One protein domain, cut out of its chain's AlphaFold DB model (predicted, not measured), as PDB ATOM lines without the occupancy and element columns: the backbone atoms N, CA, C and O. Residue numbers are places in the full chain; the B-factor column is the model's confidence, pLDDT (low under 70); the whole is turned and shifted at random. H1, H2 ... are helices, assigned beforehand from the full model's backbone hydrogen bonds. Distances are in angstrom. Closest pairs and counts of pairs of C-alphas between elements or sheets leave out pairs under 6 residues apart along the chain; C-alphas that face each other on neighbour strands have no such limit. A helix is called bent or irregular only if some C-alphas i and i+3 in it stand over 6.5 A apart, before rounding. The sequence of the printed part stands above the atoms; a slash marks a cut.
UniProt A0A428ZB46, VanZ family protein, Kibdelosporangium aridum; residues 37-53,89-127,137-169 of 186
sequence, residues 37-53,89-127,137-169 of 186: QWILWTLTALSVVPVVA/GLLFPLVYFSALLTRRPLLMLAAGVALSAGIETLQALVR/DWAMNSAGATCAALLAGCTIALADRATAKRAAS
ATOM      1  N   GLN A  37     149.545 107.681 136.416       88.00
ATOM      2  CA  GLN A  37     149.014 108.304 137.637       88.00
ATOM      3  C   GLN A  37     150.034 108.403 138.781       88.00
ATOM      4  O   GLN A  37     149.979 109.353 139.556       88.00
ATOM      5  N   TRP A  38     150.997 107.482 138.866       91.56
ATOM      6  CA  TRP A  38     152.047 107.537 139.889       91.56
ATOM      7  C   TRP A  38     152.921 108.797 139.772       91.56
ATOM      8  O   TRP A  38     153.292 109.373 140.786       91.56
ATOM      9  N   ILE A  39     153.178 109.288 138.552       91.56
ATOM     10  CA  ILE A  39     153.940 110.528 138.343       91.56
ATOM     11  C   ILE A  39     153.120 111.738 138.799       91.56
ATOM     12  O   ILE A  39     153.670 112.657 139.393       91.56
ATOM     13  N   LEU A  40     151.801 111.735 138.568       88.19
ATOM     14  CA  LEU A  40     150.917 112.797 139.064       88.19
ATOM     15  C   LEU A  40     150.908 112.845 140.595       88.19
ATOM     16  O   LEU A  40     150.940 113.935 141.163       88.19
ATOM     17  N   TRP A  41     150.930 111.686 141.258       92.50
ATOM     18  CA  TRP A  41     151.131 111.604 142.706       92.50
ATOM     19  C   TRP A  41     152.462 112.225 143.130       92.50
ATOM     20  O   TRP A  41     152.467 113.089 144.005       92.50
ATOM     21  N   THR A  42     153.573 111.853 142.485       92.81
ATOM     22  CA  THR A  42     154.898 112.420 142.786       92.81
ATOM     23  C   THR A  42     154.932 113.933 142.584       92.81
ATOM     24  O   THR A  42     155.443 114.643 143.442       92.81
ATOM     25  N   LEU A  43     154.369 114.446 141.487       90.88
ATOM     26  CA  LEU A  43     154.327 115.884 141.202       90.88
ATOM     27  C   LEU A  43     153.441 116.639 142.195       90.88
ATOM     28  O   LEU A  43     153.809 117.726 142.636       90.88
ATOM     29  N   THR A  44     152.315 116.046 142.596       90.94
ATOM     30  CA  THR A  44     151.457 116.602 143.648       90.94
ATOM     31  C   THR A  44     152.226 116.668 144.968       90.94
ATOM     32  O   THR A  44     152.319 117.737 145.565       90.94
ATOM     33  N   ALA A  45     152.861 115.573 145.390       90.69
ATOM     34  CA  ALA A  45     153.671 115.542 146.608       90.69
ATOM     35  C   ALA A  45     154.828 116.554 146.558       90.69
ATOM     36  O   ALA A  45     155.054 117.290 147.515       90.69
ATOM     37  N   LEU A  46     155.512 116.656 145.417       92.38
ATOM     38  CA  LEU A  46     156.593 117.616 145.210       92.38
ATOM     39  C   LEU A  46     156.097 119.065 145.310       92.38
ATOM     40  O   LEU A  46     156.781 119.903 145.886       92.38
ATOM     41  N   SER A  47     154.896 119.360 144.809       89.19
ATOM     42  CA  SER A  47     154.297 120.698 144.897       89.19
ATOM     43  C   SER A  47     153.848 121.097 146.308       89.19
ATOM     44  O   SER A  47     153.709 122.284 146.579       89.19
ATOM     45  N   VAL A  48     153.685 120.143 147.233       88.31
ATOM     46  CA  VAL A  48     153.421 120.439 148.654       88.31
ATOM     47  C   VAL A  48     154.670 120.989 149.349       88.31
ATOM     48  O   VAL A  48     154.557 121.825 150.242       88.31
ATOM     49  N   VAL A  49     155.869 120.571 148.927       88.25
ATOM     50  CA  VAL A  49     157.147 120.982 149.534       88.25
ATOM     51  C   VAL A  49     157.307 122.508 149.622       88.25
ATOM     52  O   VAL A  49     157.543 122.993 150.730       88.25
ATOM     53  N   PRO A  50     157.163 123.297 148.536       81.94
ATOM     54  CA  PRO A  50     157.287 124.752 148.620       81.94
ATOM     55  C   PRO A  50     156.200 125.393 149.492       81.94
ATOM     56  O   PRO A  50     156.495 126.361 150.188       81.94
ATOM     57  N   VAL A  51     154.980 124.840 149.519       85.00
ATOM     58  CA  VAL A  51     153.890 125.325 150.385       85.00
ATOM     59  C   VAL A  51     154.273 125.177 151.854       85.00
ATOM     60  O   VAL A  51     154.219 126.141 152.614       85.00
ATOM     61  N   VAL A  52     154.724 123.986 152.250       84.44
ATOM     62  CA  VAL A  52     155.153 123.707 153.627       84.44
ATOM     63  C   VAL A  52     156.373 124.546 153.997       84.44
ATOM     64  O   VAL A  52     156.397 125.150 155.068       84.44
ATOM     65  N   ALA A  53     157.362 124.635 153.104       83.31
ATOM     66  CA  ALA A  53     158.563 125.427 153.332       83.31
ATOM     67  C   ALA A  53     158.226 126.907 153.569       83.31
ATOM     68  O   ALA A  53     158.657 127.476 154.566       83.31
ATOM     69  N   GLY A  89     151.949 131.558 141.957       69.94
ATOM     70  CA  GLY A  89     152.635 130.331 141.580       69.94
ATOM     71  C   GLY A  89     152.655 129.257 142.665       69.94
ATOM     72  O   GLY A  89     152.869 128.094 142.334       69.94
ATOM     73  N   LEU A  90     152.399 129.601 143.931       80.81
ATOM     74  CA  LEU A  90     152.547 128.663 145.044       80.81
ATOM     75  C   LEU A  90     151.522 127.531 144.996       80.81
ATOM     76  O   LEU A  90     151.874 126.352 145.039       80.81
ATOM     77  N   LEU A  91     150.243 127.889 144.893       85.88
ATOM     78  CA  LEU A  91     149.157 126.909 144.864       85.88
ATOM     79  C   LEU A  91     148.878 126.366 143.465       85.88
ATOM     80  O   LEU A  91     148.195 125.351 143.339       85.88
ATOM     81  N   PHE A  92     149.404 127.002 142.417       90.31
ATOM     82  CA  PHE A  92     149.074 126.633 141.045       90.31
ATOM     83  C   PHE A  92     149.441 125.171 140.712       90.31
ATOM     84  O   PHE A  92     148.537 124.422 140.330       90.31
ATOM     85  N   PRO A  93     150.695 124.695 140.889       89.88
ATOM     86  CA  PRO A  93     151.047 123.310 140.574       89.88
ATOM     87  C   PRO A  93     150.287 122.311 141.450       89.88
ATOM     88  O   PRO A  93     149.822 121.286 140.950       89.88
ATOM     89  N   LEU A  94     150.109 122.635 142.736       91.75
ATOM     90  CA  LEU A  94     149.417 121.781 143.698       91.75
ATOM     91  C   LEU A  94     147.952 121.570 143.315       91.75
ATOM     92  O   LEU A  94     147.502 120.428 143.207       91.75
ATOM     93  N   VAL A  95     147.215 122.652 143.059       92.56
ATOM     94  CA  VAL A  95     145.806 122.584 142.655       92.56
ATOM     95  C   VAL A  95     145.673 121.946 141.274       92.56
ATOM     96  O   VAL A  95     144.787 121.118 141.073       92.56
ATOM     97  N   TYR A  96     146.577 122.249 140.337       94.75
ATOM     98  CA  TYR A  96     146.541 121.676 138.992       94.75
ATOM     99  C   TYR A  96     146.718 120.149 139.014       94.75
ATOM    100  O   TYR A  96     145.845 119.419 138.538       94.75
ATOM    101  N   PHE A  97     147.811 119.633 139.590       94.31
ATOM    102  CA  PHE A  97     148.093 118.192 139.570       94.31
ATOM    103  C   PHE A  97     147.121 117.386 140.436       94.31
ATOM    104  O   PHE A  97     146.673 116.320 140.004       94.31
ATOM    105  N   SER A  98     146.716 117.908 141.599       92.88
ATOM    106  CA  SER A  98     145.688 117.264 142.426       92.88
ATOM    107  C   SER A  98     144.326 117.228 141.724       92.88
ATOM    108  O   SER A  98     143.622 116.216 141.801       92.88
ATOM    109  N   ALA A  99     143.963 118.270 140.964       95.19
ATOM    110  CA  ALA A  99     142.744 118.285 140.159       95.19
ATOM    111  C   ALA A  99     142.792 117.251 139.034       95.19
ATOM    112  O   ALA A  99     141.790 116.576 138.800       95.19
ATOM    113  N   LEU A 100     143.937 117.070 138.368       93.88
ATOM    114  CA  LEU A 100     144.102 116.015 137.366       93.88
ATOM    115  C   LEU A 100     144.008 114.614 137.973       93.88
ATOM    116  O   LEU A 100     143.393 113.724 137.384       93.88
ATOM    117  N   LEU A 101     144.618 114.428 139.143       93.50
ATOM    118  CA  LEU A 101     144.653 113.155 139.850       93.50
ATOM    119  C   LEU A 101     143.260 112.741 140.342       93.50
ATOM    120  O   LEU A 101     142.844 111.603 140.141       93.50
ATOM    121  N   THR A 102     142.528 113.674 140.950       93.88
ATOM    122  CA  THR A 102     141.179 113.444 141.496       93.88
ATOM    123  C   THR A 102     140.073 113.584 140.453       93.88
ATOM    124  O   THR A 102     138.946 113.155 140.692       93.88
ATOM    125  N   ARG A 103     140.375 114.214 139.311       93.06
ATOM    126  CA  ARG A 103     139.418 114.669 138.291       93.06
ATOM    127  C   ARG A 103     138.302 115.567 138.833       93.06
ATOM    128  O   ARG A 103     137.206 115.602 138.280       93.06
ATOM    129  N   ARG A 104     138.564 116.305 139.917       94.12
ATOM    130  CA  ARG A 104     137.590 117.189 140.579       94.12
ATOM    131  C   ARG A 104     138.151 118.609 140.733       94.12
ATOM    132  O   ARG A 104     138.502 119.001 141.845       94.12
ATOM    133  N   PRO A 105     138.222 119.402 139.647       91.12
ATOM    134  CA  PRO A 105     138.861 120.720 139.672       91.12
ATOM    135  C   PRO A 105     138.214 121.691 140.668       91.12
ATOM    136  O   PRO A 105     138.930 122.382 141.382       91.12
ATOM    137  N   LEU A 106     136.882 121.694 140.792       93.81
ATOM    138  CA  LEU A 106     136.178 122.570 141.741       93.81
ATOM    139  C   LEU A 106     136.439 122.196 143.206       93.81
ATOM    140  O   LEU A 106     136.578 123.072 144.054       93.81
ATOM    141  N   LEU A 107     136.542 120.897 143.502       93.94
ATOM    142  CA  LEU A 107     136.870 120.427 144.848       93.94
ATOM    143  C   LEU A 107     138.294 120.847 145.231       93.94
ATOM    144  O   LEU A 107     138.522 121.300 146.348       93.94
ATOM    145  N   MET A 108     139.243 120.719 144.300       94.62
ATOM    146  CA  MET A 108     140.636 121.108 144.540       94.62
ATOM    147  C   MET A 108     140.824 122.626 144.578       94.62
ATOM    148  O   MET A 108     141.668 123.103 145.329       94.62
ATOM    149  N   LEU A 109     140.006 123.392 143.850       93.19
ATOM    150  CA  LEU A 109     139.921 124.843 144.014       93.19
ATOM    151  C   LEU A 109     139.504 125.203 145.442       93.19
ATOM    152  O   LEU A 109     140.207 125.956 146.108       93.19
ATOM    153  N   ALA A 110     138.398 124.629 145.928       92.75
ATOM    154  CA  ALA A 110     137.925 124.871 147.288       92.75
ATOM    155  C   ALA A 110     138.984 124.478 148.332       92.75
ATOM    156  O   ALA A 110     139.246 125.241 149.260       92.75
ATOM    157  N   ALA A 111     139.647 123.333 148.140       91.62
ATOM    158  CA  ALA A 111     140.749 122.898 148.993       91.62
ATOM    159  C   ALA A 111     141.940 123.871 148.953       91.62
ATOM    160  O   ALA A 111     142.502 124.173 149.999       91.62
ATOM    161  N   GLY A 112     142.301 124.398 147.779       89.94
ATOM    162  CA  GLY A 112     143.367 125.390 147.625       89.94
ATOM    163  C   GLY A 112     143.049 126.717 148.316       89.94
ATOM    164  O   GLY A 112     143.881 127.237 149.055       89.94
ATOM    165  N   VAL A 113     141.829 127.236 148.148       88.25
ATOM    166  CA  VAL A 113     141.373 128.468 148.819       88.25
ATOM    167  C   VAL A 113     141.355 128.287 150.340       88.25
ATOM    168  O   VAL A 113     141.848 129.147 151.072       88.25
ATOM    169  N   ALA A 114     140.842 127.149 150.820       88.19
ATOM    170  CA  ALA A 114     140.835 126.813 152.242       88.19
ATOM    171  C   ALA A 114     142.256 126.648 152.799       88.19
ATOM    172  O   ALA A 114     142.551 127.138 153.887       88.19
ATOM    173  N   LEU A 115     143.153 126.009 152.043       87.00
ATOM    174  CA  LEU A 115     144.561 125.870 152.405       87.00
ATOM    175  C   LEU A 115     145.239 127.237 152.509       87.00
ATOM    176  O   LEU A 115     145.954 127.472 153.475       87.00
ATOM    177  N   SER A 116     144.977 128.155 151.574       86.12
ATOM    178  CA  SER A 116     145.523 129.511 151.646       86.12
ATOM    179  C   SER A 116     145.066 130.248 152.902       86.12
ATOM    180  O   SER A 116     145.888 130.867 153.570       86.12
ATOM    181  N   ALA A 117     143.779 130.161 153.249       83.31
ATOM    182  CA  ALA A 117     143.265 130.759 154.482       83.31
ATOM    183  C   ALA A 117     143.887 130.104 155.729       83.31
ATOM    184  O   ALA A 117     144.210 130.779 156.706       83.31
ATOM    185  N   GLY A 118     144.105 128.786 155.688       83.69
ATOM    186  CA  GLY A 118     144.787 128.039 156.744       83.69
ATOM    187  C   GLY A 118     146.244 128.468 156.938       83.69
ATOM    188  O   GLY A 118     146.678 128.613 158.079       83.69
ATOM    189  N   ILE A 119     146.980 128.722 155.852       82.06
ATOM    190  CA  ILE A 119     148.363 129.227 155.895       82.06
ATOM    191  C   ILE A 119     148.406 130.592 156.581       82.06
ATOM    192  O   ILE A 119     149.198 130.777 157.501       82.06
ATOM    193  N   GLU A 120     147.527 131.518 156.196       80.06
ATOM    194  CA  GLU A 120     147.455 132.839 156.833       80.06
ATOM    195  C   GLU A 120     147.080 132.752 158.305       80.06
ATOM    196  O   GLU A 120     147.707 133.396 159.144       80.06
ATOM    197  N   THR A 121     146.097 131.913 158.632       78.81
ATOM    198  CA  THR A 121     145.672 131.692 160.017       78.81
ATOM    199  C   THR A 121     146.830 131.141 160.846       78.81
ATOM    200  O   THR A 121     147.089 131.617 161.949       78.81
ATOM    201  N   LEU A 122     147.578 130.173 160.311       78.44
ATOM    202  CA  LEU A 122     148.738 129.605 160.988       78.44
ATOM    203  C   LEU A 122     149.851 130.644 161.164       78.44
ATOM    204  O   LEU A 122     150.431 130.727 162.243       78.44
ATOM    205  N   GLN A 123     150.124 131.468 160.153       75.62
ATOM    206  CA  GLN A 123     151.126 132.534 160.239       75.62
ATOM    207  C   GLN A 123     150.714 133.648 161.217       75.62
ATOM    208  O   GLN A 123     151.569 134.169 161.930       75.62
ATOM    209  N   ALA A 124     149.418 133.956 161.326       71.75
ATOM    210  CA  ALA A 124     148.884 134.898 162.311       71.75
ATOM    211  C   ALA A 124     148.961 134.354 163.750       71.75
ATOM    212  O   ALA A 124     149.248 135.099 164.689       71.75
ATOM    213  N   LEU A 125     148.732 133.049 163.939       74.06
ATOM    214  CA  LEU A 125     148.829 132.391 165.246       74.06
ATOM    215  C   LEU A 125     150.288 132.188 165.684       74.06
ATOM    216  O   LEU A 125     150.620 132.378 166.855       74.06
ATOM    217  N   VAL A 126     151.177 131.839 164.752       72.12
ATOM    218  CA  VAL A 126     152.598 131.571 165.008       72.12
ATOM    219  C   VAL A 126     153.428 132.823 164.702       72.12
ATOM    220  O   VAL A 126     154.274 132.851 163.808       72.12
ATOM    221  N   ARG A 127     153.213 133.881 165.499       66.25
ATOM    222  CA  ARG A 127     153.913 135.178 165.364       66.25
ATOM    223  C   ARG A 127     155.442 135.088 165.435       66.25
ATOM    224  O   ARG A 127     156.127 135.965 164.916       66.25
ATOM    225  N   ASP A 137     147.810 138.247 150.266       71.88
ATOM    226  CA  ASP A 137     148.445 136.937 150.058       71.88
ATOM    227  C   ASP A 137     147.382 135.861 149.744       71.88
ATOM    228  O   ASP A 137     147.513 135.112 148.766       71.88
ATOM    229  N   TRP A 138     146.268 135.843 150.481       77.25
ATOM    230  CA  TRP A 138     145.138 134.940 150.252       77.25
ATOM    231  C   TRP A 138     144.460 135.167 148.912       77.25
ATOM    232  O   TRP A 138     144.170 134.198 148.201       77.25
ATOM    233  N   ALA A 139     144.227 136.425 148.535       77.06
ATOM    234  CA  ALA A 139     143.620 136.753 147.251       77.06
ATOM    235  C   ALA A 139     144.487 136.252 146.080       77.06
ATOM    236  O   ALA A 139     143.976 135.642 145.137       77.06
ATOM    237  N   MET A 140     145.806 136.436 146.168       78.00
ATOM    238  CA  MET A 140     146.756 136.039 145.125       78.00
ATOM    239  C   MET A 140     146.896 134.522 144.997       78.00
ATOM    240  O   MET A 140     146.831 133.973 143.891       78.00
ATOM    241  N   ASN A 141     147.002 133.822 146.123       84.12
ATOM    242  CA  ASN A 141     147.008 132.361 146.160       84.12
ATOM    243  C   ASN A 141     145.695 131.779 145.603       84.12
ATOM    244  O   ASN A 141     145.709 130.816 144.830       84.12
ATOM    245  N   SER A 142     144.556 132.395 145.939       84.56
ATOM    246  CA  SER A 142     143.230 132.001 145.441       84.56
ATOM    247  C   SER A 142     143.079 132.237 143.935       84.56
ATOM    248  O   SER A 142     142.490 131.409 143.232       84.56
ATOM    249  N   ALA A 143     143.657 133.317 143.401       84.88
ATOM    250  CA  ALA A 143     143.715 133.558 141.961       84.88
ATOM    251  C   ALA A 143     144.532 132.468 141.243       84.88
ATOM    252  O   ALA A 143     144.080 131.911 140.240       84.88
ATOM    253  N   GLY A 144     145.688 132.089 141.799       85.12
ATOM    254  CA  GLY A 144     146.511 130.986 141.290       85.12
ATOM    255  C   GLY A 144     145.777 129.649 141.282       85.12
ATOM    256  O   GLY A 144     145.768 128.950 140.265       85.12
ATOM    257  N   ALA A 145     145.084 129.334 142.379       88.94
ATOM    258  CA  ALA A 145     144.235 128.152 142.487       88.94
ATOM    259  C   ALA A 145     143.104 128.152 141.442       88.94
ATOM    260  O   ALA A 145     142.833 127.123 140.822       88.94
ATOM    261  N   THR A 146     142.477 129.307 141.198       91.00
ATOM    262  CA  THR A 146     141.405 129.456 140.201       91.00
ATOM    263  C   THR A 146     141.922 129.182 138.791       91.00
ATOM    264  O   THR A 146     141.361 128.349 138.077       91.00
ATOM    265  N   CYS A 147     143.033 129.814 138.403       90.38
ATOM    266  CA  CYS A 147     143.676 129.583 137.108       90.38
ATOM    267  C   CYS A 147     144.066 128.110 136.917       90.38
ATOM    268  O   CYS A 147     143.797 127.525 135.864       90.38
ATOM    269  N   ALA A 148     144.648 127.486 137.944       91.81
ATOM    270  CA  ALA A 148     145.012 126.074 137.926       91.81
ATOM    271  C   ALA A 148     143.793 125.157 137.747       91.81
ATOM    272  O   ALA A 148     143.828 124.244 136.920       91.81
ATOM    273  N   ALA A 149     142.702 125.407 138.474       93.88
ATOM    274  CA  ALA A 149     141.479 124.613 138.384       93.88
ATOM    275  C   ALA A 149     140.815 124.717 137.001       93.88
ATOM    276  O   ALA A 149     140.388 123.698 136.449       93.88
ATOM    277  N   LEU A 150     140.778 125.918 136.414       94.69
ATOM    278  CA  LEU A 150     140.279 126.133 135.053       94.69
ATOM    279  C   LEU A 150     141.119 125.363 134.026       94.69
ATOM    280  O   LEU A 150     140.574 124.609 133.217       94.69
ATOM    281  N   LEU A 151     142.448 125.486 134.093       94.81
ATOM    282  CA  LEU A 151     143.353 124.774 133.188       94.81
ATOM    283  C   LEU A 151     143.276 123.255 133.365       94.81
ATOM    284  O   LEU A 151     143.291 122.522 132.375       94.81
ATOM    285  N   ALA A 152     143.145 122.765 134.598       94.00
ATOM    286  CA  ALA A 152     142.949 121.348 134.877       94.00
ATOM    287  C   ALA A 152     141.640 120.836 134.259       94.00
ATOM    288  O   ALA A 152     141.649 119.814 133.573       94.00
ATOM    289  N   GLY A 153     140.537 121.576 134.420       94.75
ATOM    290  CA  GLY A 153     139.253 121.263 133.791       94.75
ATOM    291  C   GLY A 153     139.352 121.180 132.266       94.75
ATOM    292  O   GLY A 153     138.934 120.182 131.674       94.75
ATOM    293  N   CYS A 154     139.988 122.170 131.633       95.12
ATOM    294  CA  CYS A 154     140.258 122.159 130.192       95.12
ATOM    295  C   CYS A 154     141.110 120.951 129.774       95.12
ATOM    296  O   CYS A 154     140.794 120.281 128.791       95.12
ATOM    297  N   THR A 155     142.161 120.636 130.533       94.00
ATOM    298  CA  THR A 155     143.061 119.509 130.247       94.00
ATOM    299  C   THR A 155     142.313 118.173 130.290       94.00
ATOM    300  O   THR A 155     142.458 117.357 129.378       94.00
ATOM    301  N   ILE A 156     141.485 117.960 131.319       93.75
ATOM    302  CA  ILE A 156     140.657 116.754 131.473       93.75
ATOM    303  C   ILE A 156     139.673 116.645 130.306       93.75
ATOM    304  O   ILE A 156     139.647 115.623 129.621       93.75
ATOM    305  N   ALA A 157     138.935 117.720 130.011       93.31
ATOM    306  CA  ALA A 157     137.957 117.735 128.926       93.31
ATOM    307  C   ALA A 157     138.590 117.420 127.559       93.31
ATOM    308  O   ALA A 157     138.013 116.687 126.753       93.31
ATOM    309  N   LEU A 158     139.791 117.940 127.287       92.69
ATOM    310  CA  LEU A 158     140.531 117.644 126.057       92.69
ATOM    311  C   LEU A 158     141.003 116.184 125.999       92.69
ATOM    312  O   LEU A 158     140.873 115.544 124.952       92.69
ATOM    313  N   ALA A 159     141.514 115.642 127.107       90.19
ATOM    314  CA  ALA A 159     141.956 114.250 127.184       90.19
ATOM    315  C   ALA A 159     140.789 113.258 127.000       90.19
ATOM    316  O   ALA A 159     140.917 112.268 126.267       90.19
ATOM    317  N   ASP A 160     139.630 113.551 127.592       90.81
ATOM    318  CA  ASP A 160     138.426 112.723 127.474       90.81
ATOM    319  C   ASP A 160     137.870 112.753 126.044       90.81
ATOM    320  O   ASP A 160     137.596 111.703 125.455       90.81
ATOM    321  N   ARG A 161     137.810 113.940 125.419       90.44
ATOM    322  CA  ARG A 161     137.423 114.094 124.004       90.44
ATOM    323  C   ARG A 161     138.344 113.315 123.064       90.44
ATOM    324  O   ARG A 161     137.863 112.667 122.135       90.44
ATOM    325  N   ALA A 162     139.658 113.356 123.289       87.94
ATOM    326  CA  ALA A 162     140.622 112.609 122.480       87.94
ATOM    327  C   ALA A 162     140.425 111.086 122.605       87.94
ATOM    328  O   ALA A 162     140.531 110.360 121.613       87.94
ATOM    329  N   THR A 163     140.095 110.612 123.807       87.75
ATOM    330  CA  THR A 163     139.806 109.196 124.073       87.75
ATOM    331  C   THR A 163     138.507 108.756 123.393       87.75
ATOM    332  O   THR A 163     138.491 107.726 122.718       87.75
ATOM    333  N   ALA A 164     137.446 109.562 123.486       88.81
ATOM    334  CA  ALA A 164     136.161 109.288 122.840       88.81
ATOM    335  C   ALA A 164     136.276 109.212 121.306       88.81
ATOM    336  O   ALA A 164     135.758 108.278 120.693       88.81
ATOM    337  N   LYS A 165     137.020 110.138 120.679       89.38
ATOM    338  CA  LYS A 165     137.272 110.121 119.225       89.38
ATOM    339  C   LYS A 165     137.995 108.851 118.768       89.38
ATOM    340  O   LYS A 165     137.622 108.278 117.747       89.38
ATOM    341  N   ARG A 166     138.993 108.380 119.527       87.25
ATOM    342  CA  ARG A 166     139.684 107.110 119.233       87.25
ATOM    343  C   ARG A 166     138.728 105.918 119.290       87.25
ATOM    344  O   ARG A 166     138.730 105.114 118.369       87.25
ATOM    345  N   ALA A 167     137.878 105.846 120.314       88.19
ATOM    346  CA  ALA A 167     136.906 104.761 120.457       88.19
ATOM    347  C   ALA A 167     135.832 104.745 119.350       88.19
ATOM    348  O   ALA A 167     135.344 103.675 118.991       88.19
ATOM    349  N   ALA A 168     135.451 105.911 118.816       88.88
ATOM    350  CA  ALA A 168     134.537 106.008 117.676       88.88
ATOM    351  C   ALA A 168     135.202 105.539 116.371       88.88
ATOM    352  O   ALA A 168     134.604 104.785 115.612       88.88
ATOM    353  N   SER A 169     136.463 105.927 116.151       90.06
ATOM    354  CA  SER A 169     137.236 105.513 114.975       90.06
ATOM    355  C   SER A 169     137.445 103.995 114.909       90.06
ATOM    356  O   SER A 169     137.252 103.420 113.845       90.06
TER     357      SER A 169
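Overview. This is residues 37 to 53, 89 to 127 and 137 to 169 of the 186 residues of the protein "VanZ family protein" of Kibdelosporangium aridum (UniProt A0A428ZB46). Short helix H2 sits in the middle, H1 packs on one side of it and the longer H3 and H4 on the other, and residues 121 to 127 and 158 to 169 stick out at opposite ends. The printed part has 89 residues, 85 of them in four named helices, H1, H2, H3 and H4 in that order along the chain, with no named strand, and its class is all helix; H2, H3 and H4 make an up-and-down bundle, each running against the one before it in the chain. It is only just loose, close to compact, radius of gyration of the C-alphas 15.0 A, spanning 61 by 24 by 17 A.

Arrangement. Start at H1, residues 37 to 53, which touches irregular H2, residues 89 to 102, where C-alphas 90 and 93 are 7.1 A apart; the closest C-alphas, Ser 47 and Leu 94, are 5.1 A apart. H3, residues 105 to 125, forms a hairpin with H2, at a steep tilt of 41 degrees. H4, residues 137 to 169, touches H2, closest C-alphas Tyr 96 and Ala 148, 4.8 A, with residues 141 to 156 alone. Every O i to N i+4 pair is within hydrogen-bond range in H3 and H4, 10 of 13 in H1, 8 of 10 in H2.

Along the chain. Find C-alpha 37 at (149.014, 108.304, 137.637); H4 runs 48.4 A to C-alpha 169 at (137.236, 105.513, 114.975).

Size, cuts and confidence. Cuts at 54 to 88 and 128 to 136 leave C-alpha gaps of 14.0 A and 16.3 A; residues 89 and 127 are under pLDDT 70.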